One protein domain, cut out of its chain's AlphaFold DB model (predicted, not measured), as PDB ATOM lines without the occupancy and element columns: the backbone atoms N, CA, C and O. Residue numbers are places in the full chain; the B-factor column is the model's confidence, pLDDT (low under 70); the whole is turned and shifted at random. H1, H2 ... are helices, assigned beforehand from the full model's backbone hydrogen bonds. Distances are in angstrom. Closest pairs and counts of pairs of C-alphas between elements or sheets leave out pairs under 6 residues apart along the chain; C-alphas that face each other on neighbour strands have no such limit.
ATOM      1  N   PHE A   9     208.805 173.498 161.568       70.75
ATOM      2  CA  PHE A   9     209.591 174.094 162.650       70.75
ATOM      3  C   PHE A   9     210.907 173.341 162.924       70.75
ATOM      4  O   PHE A   9     211.949 173.976 163.066       70.75
ATOM      5  N   ASP A  10     210.896 172.001 162.917       69.88
ATOM      6  CA  ASP A  10     212.091 171.164 163.153       69.88
ATOM      7  C   ASP A  10     213.145 171.268 162.028       69.88
ATOM      8  O   ASP A  10     214.248 170.732 162.162       69.88
ATOM      9  N   ARG A  11     212.806 171.905 160.895       72.94
ATOM     10  CA  ARG A  11     213.675 172.056 159.712       72.94
ATOM     11  C   ARG A  11     214.349 173.432 159.628       72.94
ATOM     12  O   ARG A  11     215.257 173.595 158.818       72.94
ATOM     13  N   VAL A  12     213.922 174.409 160.431       75.69
ATOM     14  CA  VAL A  12     214.444 175.788 160.400       75.69
ATOM     15  C   VAL A  12     215.797 175.878 161.111       75.69
ATOM     16  O   VAL A  12     215.996 175.273 162.165       75.69
ATOM     17  N   HIS A  13     216.730 176.671 160.574       79.38
ATOM     18  CA  HIS A  13     218.000 176.930 161.256       79.38
ATOM     19  C   HIS A  13     217.770 177.676 162.591       79.38
ATOM     20  O   HIS A  13     217.050 178.679 162.589       79.38
ATOM     21  N   PRO A  14     218.385 177.265 163.722       81.44
ATOM     22  CA  PRO A  14     218.119 177.862 165.036       81.44
ATOM     23  C   PRO A  14     218.259 179.388 165.092       81.44
ATOM     24  O   PRO A  14     217.472 180.045 165.768       81.44
ATOM     25  N   ASP A  15     219.196 179.959 164.333       81.56
ATOM     26  CA  ASP A  15     219.426 181.409 164.296       81.56
ATOM     27  C   ASP A  15     218.286 182.198 163.625       81.56
ATOM     28  O   ASP A  15     218.074 183.362 163.958       81.56
ATOM     29  N   LEU A  16     217.514 181.573 162.727       83.81
ATOM     30  CA  LEU A  16     216.304 182.175 162.151       83.81
ATOM     31  C   LEU A  16     215.133 182.132 163.146       83.81
ATOM     32  O   LEU A  16     214.319 183.053 163.177       83.81
ATOM     33  N   ILE A  17     215.080 181.103 163.999       83.19
ATOM     34  CA  ILE A  17     214.109 181.014 165.100       83.19
ATOM     35  C   ILE A  17     214.439 182.064 166.174       83.19
ATOM     36  O   ILE A  17     213.542 182.767 166.633       83.19
ATOM     37  N   ASP A  18     215.716 182.221 166.543       84.06
ATOM     38  CA  ASP A  18     216.158 183.285 167.456       84.06
ATOM     39  C   ASP A  18     215.865 184.677 166.881       84.06
ATOM     40  O   ASP A  18     215.291 185.515 167.575       84.06
ATOM     41  N   LEU A  19     216.161 184.905 165.594       85.31
ATOM     42  CA  LEU A  19     215.799 186.141 164.902       85.31
ATOM     43  C   LEU A  19     214.301 186.442 165.023       85.31
ATOM     44  O   LEU A  19     213.949 187.523 165.494       85.31
ATOM     45  N   MET A  20     213.431 185.495 164.653       83.81
ATOM     46  CA  MET A  20     211.974 185.637 164.775       83.81
ATOM     47  C   MET A  20     211.557 186.031 166.200       83.81
ATOM     48  O   MET A  20     210.798 186.984 166.377       83.81
ATOM     49  N   LEU A  21     212.105 185.364 167.219       83.69
ATOM     50  CA  LEU A  21     211.806 185.662 168.621       83.69
ATOM     51  C   LEU A  21     212.310 187.050 169.055       83.69
ATOM     52  O   LEU A  21     211.593 187.754 169.767       83.69
ATOM     53  N   ARG A  22     213.499 187.486 168.614       83.88
ATOM     54  CA  ARG A  22     214.063 188.807 168.954       83.88
ATOM     55  C   ARG A  22     213.359 189.966 168.251       83.88
ATOM     56  O   ARG A  22     213.148 190.998 168.886       83.88
ATOM     57  N   VAL A  23     212.944 189.802 166.991       85.81
ATOM     58  CA  VAL A  23     212.091 190.790 166.296       85.81
ATOM     59  C   VAL A  23     210.610 190.686 166.696       85.81
ATOM     60  O   VAL A  23     209.778 191.445 166.198       85.81
ATOM     61  N   ASN A  24     210.287 189.781 167.627       84.44
ATOM     62  CA  ASN A  24     208.964 189.577 168.212       84.44
ATOM     63  C   ASN A  24     207.891 189.155 167.177       84.44
ATOM     64  O   ASN A  24     206.735 189.582 167.246       84.44
ATOM     65  N   ILE A  25     208.282 188.299 166.228       83.88
ATOM     66  CA  ILE A  25     207.400 187.571 165.308       83.88
ATOM     67  C   ILE A  25     207.198 186.156 165.859       83.88
ATOM     68  O   ILE A  25     208.106 185.326 165.820       83.88
ATOM     69  N   ASP A  26     205.993 185.869 166.349       76.44
ATOM     70  CA  ASP A  26     205.645 184.527 166.814       76.44
ATOM     71  C   ASP A  26     205.672 183.506 165.649       76.44
ATOM     72  O   ASP A  26     205.186 183.804 164.547       76.44
ATOM     73  N   PRO A  27     206.199 182.283 165.856       67.44
ATOM     74  CA  PRO A  27     206.090 181.210 164.873       67.44
ATOM     75  C   PRO A  27     204.619 180.792 164.672       67.44
ATOM     76  O   PRO A  27     203.840 180.824 165.630       67.44
ATOM     77  N   PRO A  28     204.203 180.372 163.458       72.75
ATOM     78  CA  PRO A  28     202.811 179.999 163.214       72.75
ATOM     79  C   PRO A  28     202.404 178.763 164.036       72.75
ATOM     80  O   PRO A  28     203.163 177.803 164.148       72.75
ATOM     81  N   ILE A  29     201.196 178.791 164.603       62.28
ATOM     82  CA  ILE A  29     200.710 177.794 165.569       62.28
ATOM     83  C   ILE A  29     200.151 176.545 164.855       62.28
ATOM     84  O   ILE A  29     199.311 176.683 163.971       62.28
ATOM     85  N   ASP A  30     200.569 175.360 165.321       61.12
ATOM     86  CA  ASP A  30     200.040 174.002 165.055       61.12
ATOM     87  C   ASP A  30     199.803 173.553 163.591       61.12
ATOM     88  O   ASP A  30     198.778 173.861 162.978       61.12
ATOM     89  N   PRO A  31     200.606 172.572 163.141       58.53
ATOM     90  CA  PRO A  31     202.011 172.785 162.821       58.53
ATOM     91  C   PRO A  31     202.133 173.751 161.621       58.53
ATOM     92  O   PRO A  31     201.324 173.679 160.687       58.53
ATOM     93  N   PRO A  32     203.127 174.654 161.596       65.62
ATOM     94  CA  PRO A  32     203.323 175.576 160.482       65.62
ATOM     95  C   PRO A  32     203.483 174.827 159.150       65.62
ATOM     96  O   PRO A  32     204.252 173.873 159.044       65.62
ATOM     97  N   SER A  33     202.799 175.284 158.095       76.31
ATOM     98  CA  SER A  33     203.161 174.865 156.738       76.31
ATOM     99  C   SER A  33     204.494 175.495 156.329       76.31
ATOM    100  O   SER A  33     204.863 176.561 156.826       76.31
ATOM    101  N   GLU A  34     205.193 174.859 155.390       75.50
ATOM    102  CA  GLU A  34     206.475 175.330 154.846       75.50
ATOM    103  C   GLU A  34     206.368 176.799 154.384       75.50
ATOM    104  O   GLU A  34     207.076 177.665 154.895       75.50
ATOM    105  N   ASP A  35     205.353 177.127 153.571       75.69
ATOM    106  CA  ASP A  35     205.075 178.502 153.138       75.69
ATOM    107  C   ASP A  35     204.722 179.480 154.278       75.69
ATOM    108  O   ASP A  35     204.813 180.696 154.092       75.69
ATOM    109  N   ALA A  36     204.169 179.005 155.398       78.62
ATOM    110  CA  ALA A  36     203.814 179.862 156.532       78.62
ATOM    111  C   ALA A  36     205.065 180.196 157.348       78.62
ATOM    112  O   ALA A  36     205.275 181.356 157.699       78.62
ATOM    113  N   MET A  37     205.923 179.197 157.569       82.00
ATOM    114  CA  MET A  37     207.209 179.379 158.228       82.00
ATOM    115  C   MET A  37     208.135 180.281 157.404       82.00
ATOM    116  O   MET A  37     208.621 181.282 157.924       82.00
ATOM    117  N   ALA A  38     208.286 180.010 156.103       79.94
ATOM    118  CA  ALA A  38     209.090 180.830 155.194       79.94
ATOM    119  C   ALA A  38     208.642 182.306 155.178       79.94
ATOM    120  O   ALA A  38     209.474 183.210 155.131       79.94
ATOM    121  N   ARG A  39     207.332 182.579 155.294       81.56
ATOM    122  CA  ARG A  39     206.808 183.953 155.391       81.56
ATOM    123  C   ARG A  39     207.119 184.634 156.726       81.56
ATOM    124  O   ARG A  39     207.455 185.816 156.706       81.56
ATOM    125  N   SER A  40     207.051 183.928 157.856       83.00
ATOM    126  CA  SER A  40     207.482 184.487 159.149       83.00
ATOM    127  C   SER A  40     208.993 184.741 159.191       83.00
ATOM    128  O   SER A  40     209.410 185.800 159.652       83.00
ATOM    129  N   ILE A  41     209.799 183.826 158.640       83.38
ATOM    130  CA  ILE A  41     211.254 183.977 158.488       83.38
ATOM    131  C   ILE A  41     211.584 185.191 157.610       83.38
ATOM    132  O   ILE A  41     212.356 186.050 158.023       83.38
ATOM    133  N   TYR A  42     210.960 185.312 156.436       83.44
ATOM    134  CA  TYR A  42     211.169 186.441 155.525       83.44
ATOM    135  C   TYR A  42     210.856 187.792 156.187       83.44
ATOM    136  O   TYR A  42     211.658 188.721 156.106       83.44
ATOM    137  N   LEU A  43     209.726 187.898 156.896       85.56
ATOM    138  CA  LEU A  43     209.382 189.108 157.649       85.56
ATOM    139  C   LEU A  43     210.395 189.400 158.765       85.56
ATOM    140  O   LEU A  43     210.717 190.562 158.999       85.56
ATOM    141  N   ALA A  44     210.934 188.365 159.412       86.44
ATOM    142  CA  ALA A  44     211.951 188.523 160.443       86.44
ATOM    143  C   ALA A  44     213.288 189.024 159.879       86.44
ATOM    144  O   ALA A  44     213.889 189.932 160.447       86.44
ATOM    145  N   ILE A  45     213.697 188.518 158.713       84.00
ATOM    146  CA  ILE A  45     214.864 189.003 157.962       84.00
ATOM    147  C   ILE A  45     214.661 190.464 157.536       84.00
ATOM    148  O   ILE A  45     215.554 191.283 157.736       84.00
ATOM    149  N   GLN A  46     213.479 190.832 157.024       85.06
ATOM    150  CA  GLN A  46     213.167 192.225 156.666       85.06
ATOM    151  C   GLN A  46     213.119 193.189 157.866       85.06
ATOM    152  O   GLN A  46     213.219 194.400 157.665       85.06
ATOM    153  N   MET A  47     212.945 192.681 159.090       84.50
ATOM    154  CA  MET A  47     212.956 193.471 160.327       84.50
ATOM    155  C   MET A  47     214.318 193.488 161.043       84.50
ATOM    156  O   MET A  47     214.500 194.306 161.946       84.50
ATOM    157  N   ALA A  48     215.266 192.636 160.640       84.69
ATOM    158  CA  ALA A  48     216.662 192.700 161.069       84.69
ATOM    159  C   ALA A  48     217.362 193.950 160.505       84.69
ATOM    160  O   ALA A  48     217.003 194.442 159.432       84.69
ATOM    161  N   ASP A  49     218.387 194.451 161.201       83.94
ATOM    162  CA  ASP A  49     219.241 195.514 160.658       83.94
ATOM    163  C   ASP A  49     220.310 194.981 159.681       83.94
ATOM    164  O   ASP A  49     220.476 193.775 159.500       83.94
ATOM    165  N   GLU A  50     221.021 195.893 159.012       72.75
ATOM    166  CA  GLU A  50     221.981 195.564 157.945       72.75
ATOM    167  C   GLU A  50     223.173 194.719 158.418       72.75
ATOM    168  O   GLU A  50     223.735 193.972 157.624       72.75
ATOM    169  N   LEU A  51     223.589 194.865 159.681       75.38
ATOM    170  CA  LEU A  51     224.632 194.030 160.279       75.38
ATOM    171  C   LEU A  51     224.013 192.701 160.722       75.38
ATOM    172  O   LEU A  51     224.553 191.650 160.405       75.38
ATOM    173  N   GLU A  52     222.818 192.769 161.322       76.81
ATOM    174  CA  GLU A  52     221.914 191.639 161.577       76.81
ATOM    175  C   GLU A  52     221.891 190.619 160.412       76.81
ATOM    176  O   GLU A  52     222.182 189.432 160.567       76.81
ATOM    177  N   GLN A  53     221.564 191.103 159.209       78.00
ATOM    178  CA  GLN A  53     221.429 190.290 157.992       78.00
ATOM    179  C   GLN A  53     222.756 189.668 157.523       78.00
ATOM    180  O   GLN A  53     222.757 188.519 157.081       78.00
ATOM    181  N   VAL A  54     223.880 190.384 157.639       72.31
ATOM    182  CA  VAL A  54     225.209 189.866 157.260       72.31
ATOM    183  C   VAL A  54     225.676 188.801 158.254       72.31
ATOM    184  O   VAL A  54     225.977 187.682 157.840       72.31
ATOM    185  N   ASP A  55     225.613 189.088 159.558       74.25
ATOM    186  CA  ASP A  55     225.945 188.139 160.627       74.25
ATOM    187  C   ASP A  55     225.068 186.871 160.558       74.25
ATOM    188  O   ASP A  55     225.477 185.804 161.015       74.25
ATOM    189  N   LEU A  56     223.836 186.960 160.040       78.12
ATOM    190  CA  LEU A  56     222.974 185.802 159.773       78.12
ATOM    191  C   LEU A  56     223.449 184.990 158.563       78.12
ATOM    192  O   LEU A  56     223.532 183.767 158.665       78.12
ATOM    193  N   VAL A  57     223.780 185.636 157.440       69.69
ATOM    194  CA  VAL A  57     224.297 184.952 156.240       69.69
ATOM    195  C   VAL A  57     225.593 184.199 156.550       69.69
ATOM    196  O   VAL A  57     225.677 183.019 156.220       69.69
ATOM    197  N   GLU A  58     226.543 184.824 157.254       65.69
ATOM    198  CA  GLU A  58     227.829 184.208 157.637       65.69
ATOM    199  C   GLU A  58     227.686 182.994 158.579       65.69
ATOM    200  O   GLU A  58     228.572 182.141 158.630       65.69
ATOM    201  N   ARG A  59     226.583 182.891 159.336       70.12
ATOM    202  CA  ARG A  59     226.321 181.764 160.252       70.12
ATOM    203  C   ARG A  59     225.462 180.657 159.651       70.12
ATOM    204  O   ARG A  59     225.640 179.496 160.015       70.12
ATOM    205  N   ILE A  60     224.498 181.015 158.804       72.31
ATOM    206  CA  ILE A  60     223.516 180.078 158.241       72.31
ATOM    207  C   ILE A  60     224.075 179.401 156.991       72.31
ATOM    208  O   ILE A  60     223.915 178.190 156.840       72.31
ATOM    209  N   ILE A  61     224.721 180.166 156.106       64.94
ATOM    210  CA  ILE A  61     225.320 179.629 154.886       64.94
ATOM    211  C   ILE A  61     226.777 179.287 155.204       64.94
ATOM    212  O   ILE A  61     227.553 180.195 155.505       64.94
TER     213      ILE A  61
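This is residues 9 to 61 of the 640 residues of an uncharacterized protein of Fusarium vanettenii (strain ATCC MYA-4622 / CBS 123669 / FGSC 9596 / NRRL 45880 / 77-13-4) (UniProt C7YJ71). Two helices, H2 and H3, make a V, joined at its point by a tight link, and the shorter helix H1 lies over one side of the V, between its two limbs, crossing the second half of H2 steeply. The long link from H1 to H2 swings out past the first end of H2, so that the loop about Asp 30 makes one end of the longest axis and H3 the other. The printed part has 53 residues with three named helices, in the order H1, H2, H3, and no named strand; the class is all helix, with 34 of the 53 residues in the helices. It is compact, with a radius of gyration of the C-alphas of 10.6 A, yet elongated in outline, its C-alphas spanning 32 by 20 by 15 A.

The longest helix is H2, residues 34 to 47. H1, residues 14 to 22, touches it with 8 pairs of C-alphas within 8 A, the closest being those of Met 20 and Ala 44, 5.2 A apart. H2 touches H1 with residues 40 to 45 alone. The lines of the two helices stand at a steep tilt of 60 degrees, and they run the same way. Their centres are 10.5 A apart. H3, residues 50 to 60, follows H2 after a tight link. H2 and H3 are close but not clearly touching, with 1 pair of C-alphas within 8 A, that of Ile 45 and Gln 53 at 6.7 A. They run opposite ways at a steep tilt of 42 degrees, and their centres are 15.3 A apart. H1 and H3 only just touch, with 3 pairs of C-alphas within 8 A; the closest are those of Asp 15 and Leu 56, 7.2 A apart. Their lines stand at a shallow tilt of 28 degrees and they run opposite ways, with 12.0 A from centre to centre. In the backbones of H1 and H2, every O i to N i+4 pair is within hydrogen-bond range; in H3, 5 of 7 are.

H2 runs from Glu 34, with its C-alpha at (206.475, 175.330, 154.846), to Met 47, with its C-alpha at (212.956, 193.471, 160.327). Its 14 residues cover 20.0 A from first to last C-alpha. H3 has 11 residues, Glu 50 to Ile 60, and measures 15.6 A; its last C-alpha, that of Ile 60, is at (223.516, 180.078, 158.241). H1 has 9 residues, Pro 14 to Arg 22, and measures 12.3 A, beginning with C-alpha 14 at (218.119, 177.862, 165.036). Residues 9 to 13 come before H1, and Ile 61 follows H3.

The two C-alphas farthest apart in the domain are those of Asp 30, in the link before H2, and Leu 51, in H3, at 32.1 A. The first and last printed C-alphas, those of Phe 9 and Ile 61, are 18.4 A apart. The printed part has no cut from residue 9 to residue 61. The link from H1 to H2 is long, with 11 residues between them, and the link from H2 to H3 is tight, with 2 residues. The mean pLDDT of the printed part is 77.4. Nine printed residues of this predicted model have a pLDDT under 70: residue 10, residue 27, residues 29 to 32, residues 57 to 58 and residue 61. The mean pLDDT is 83 for H1, 82 for H2 and 73 for H3.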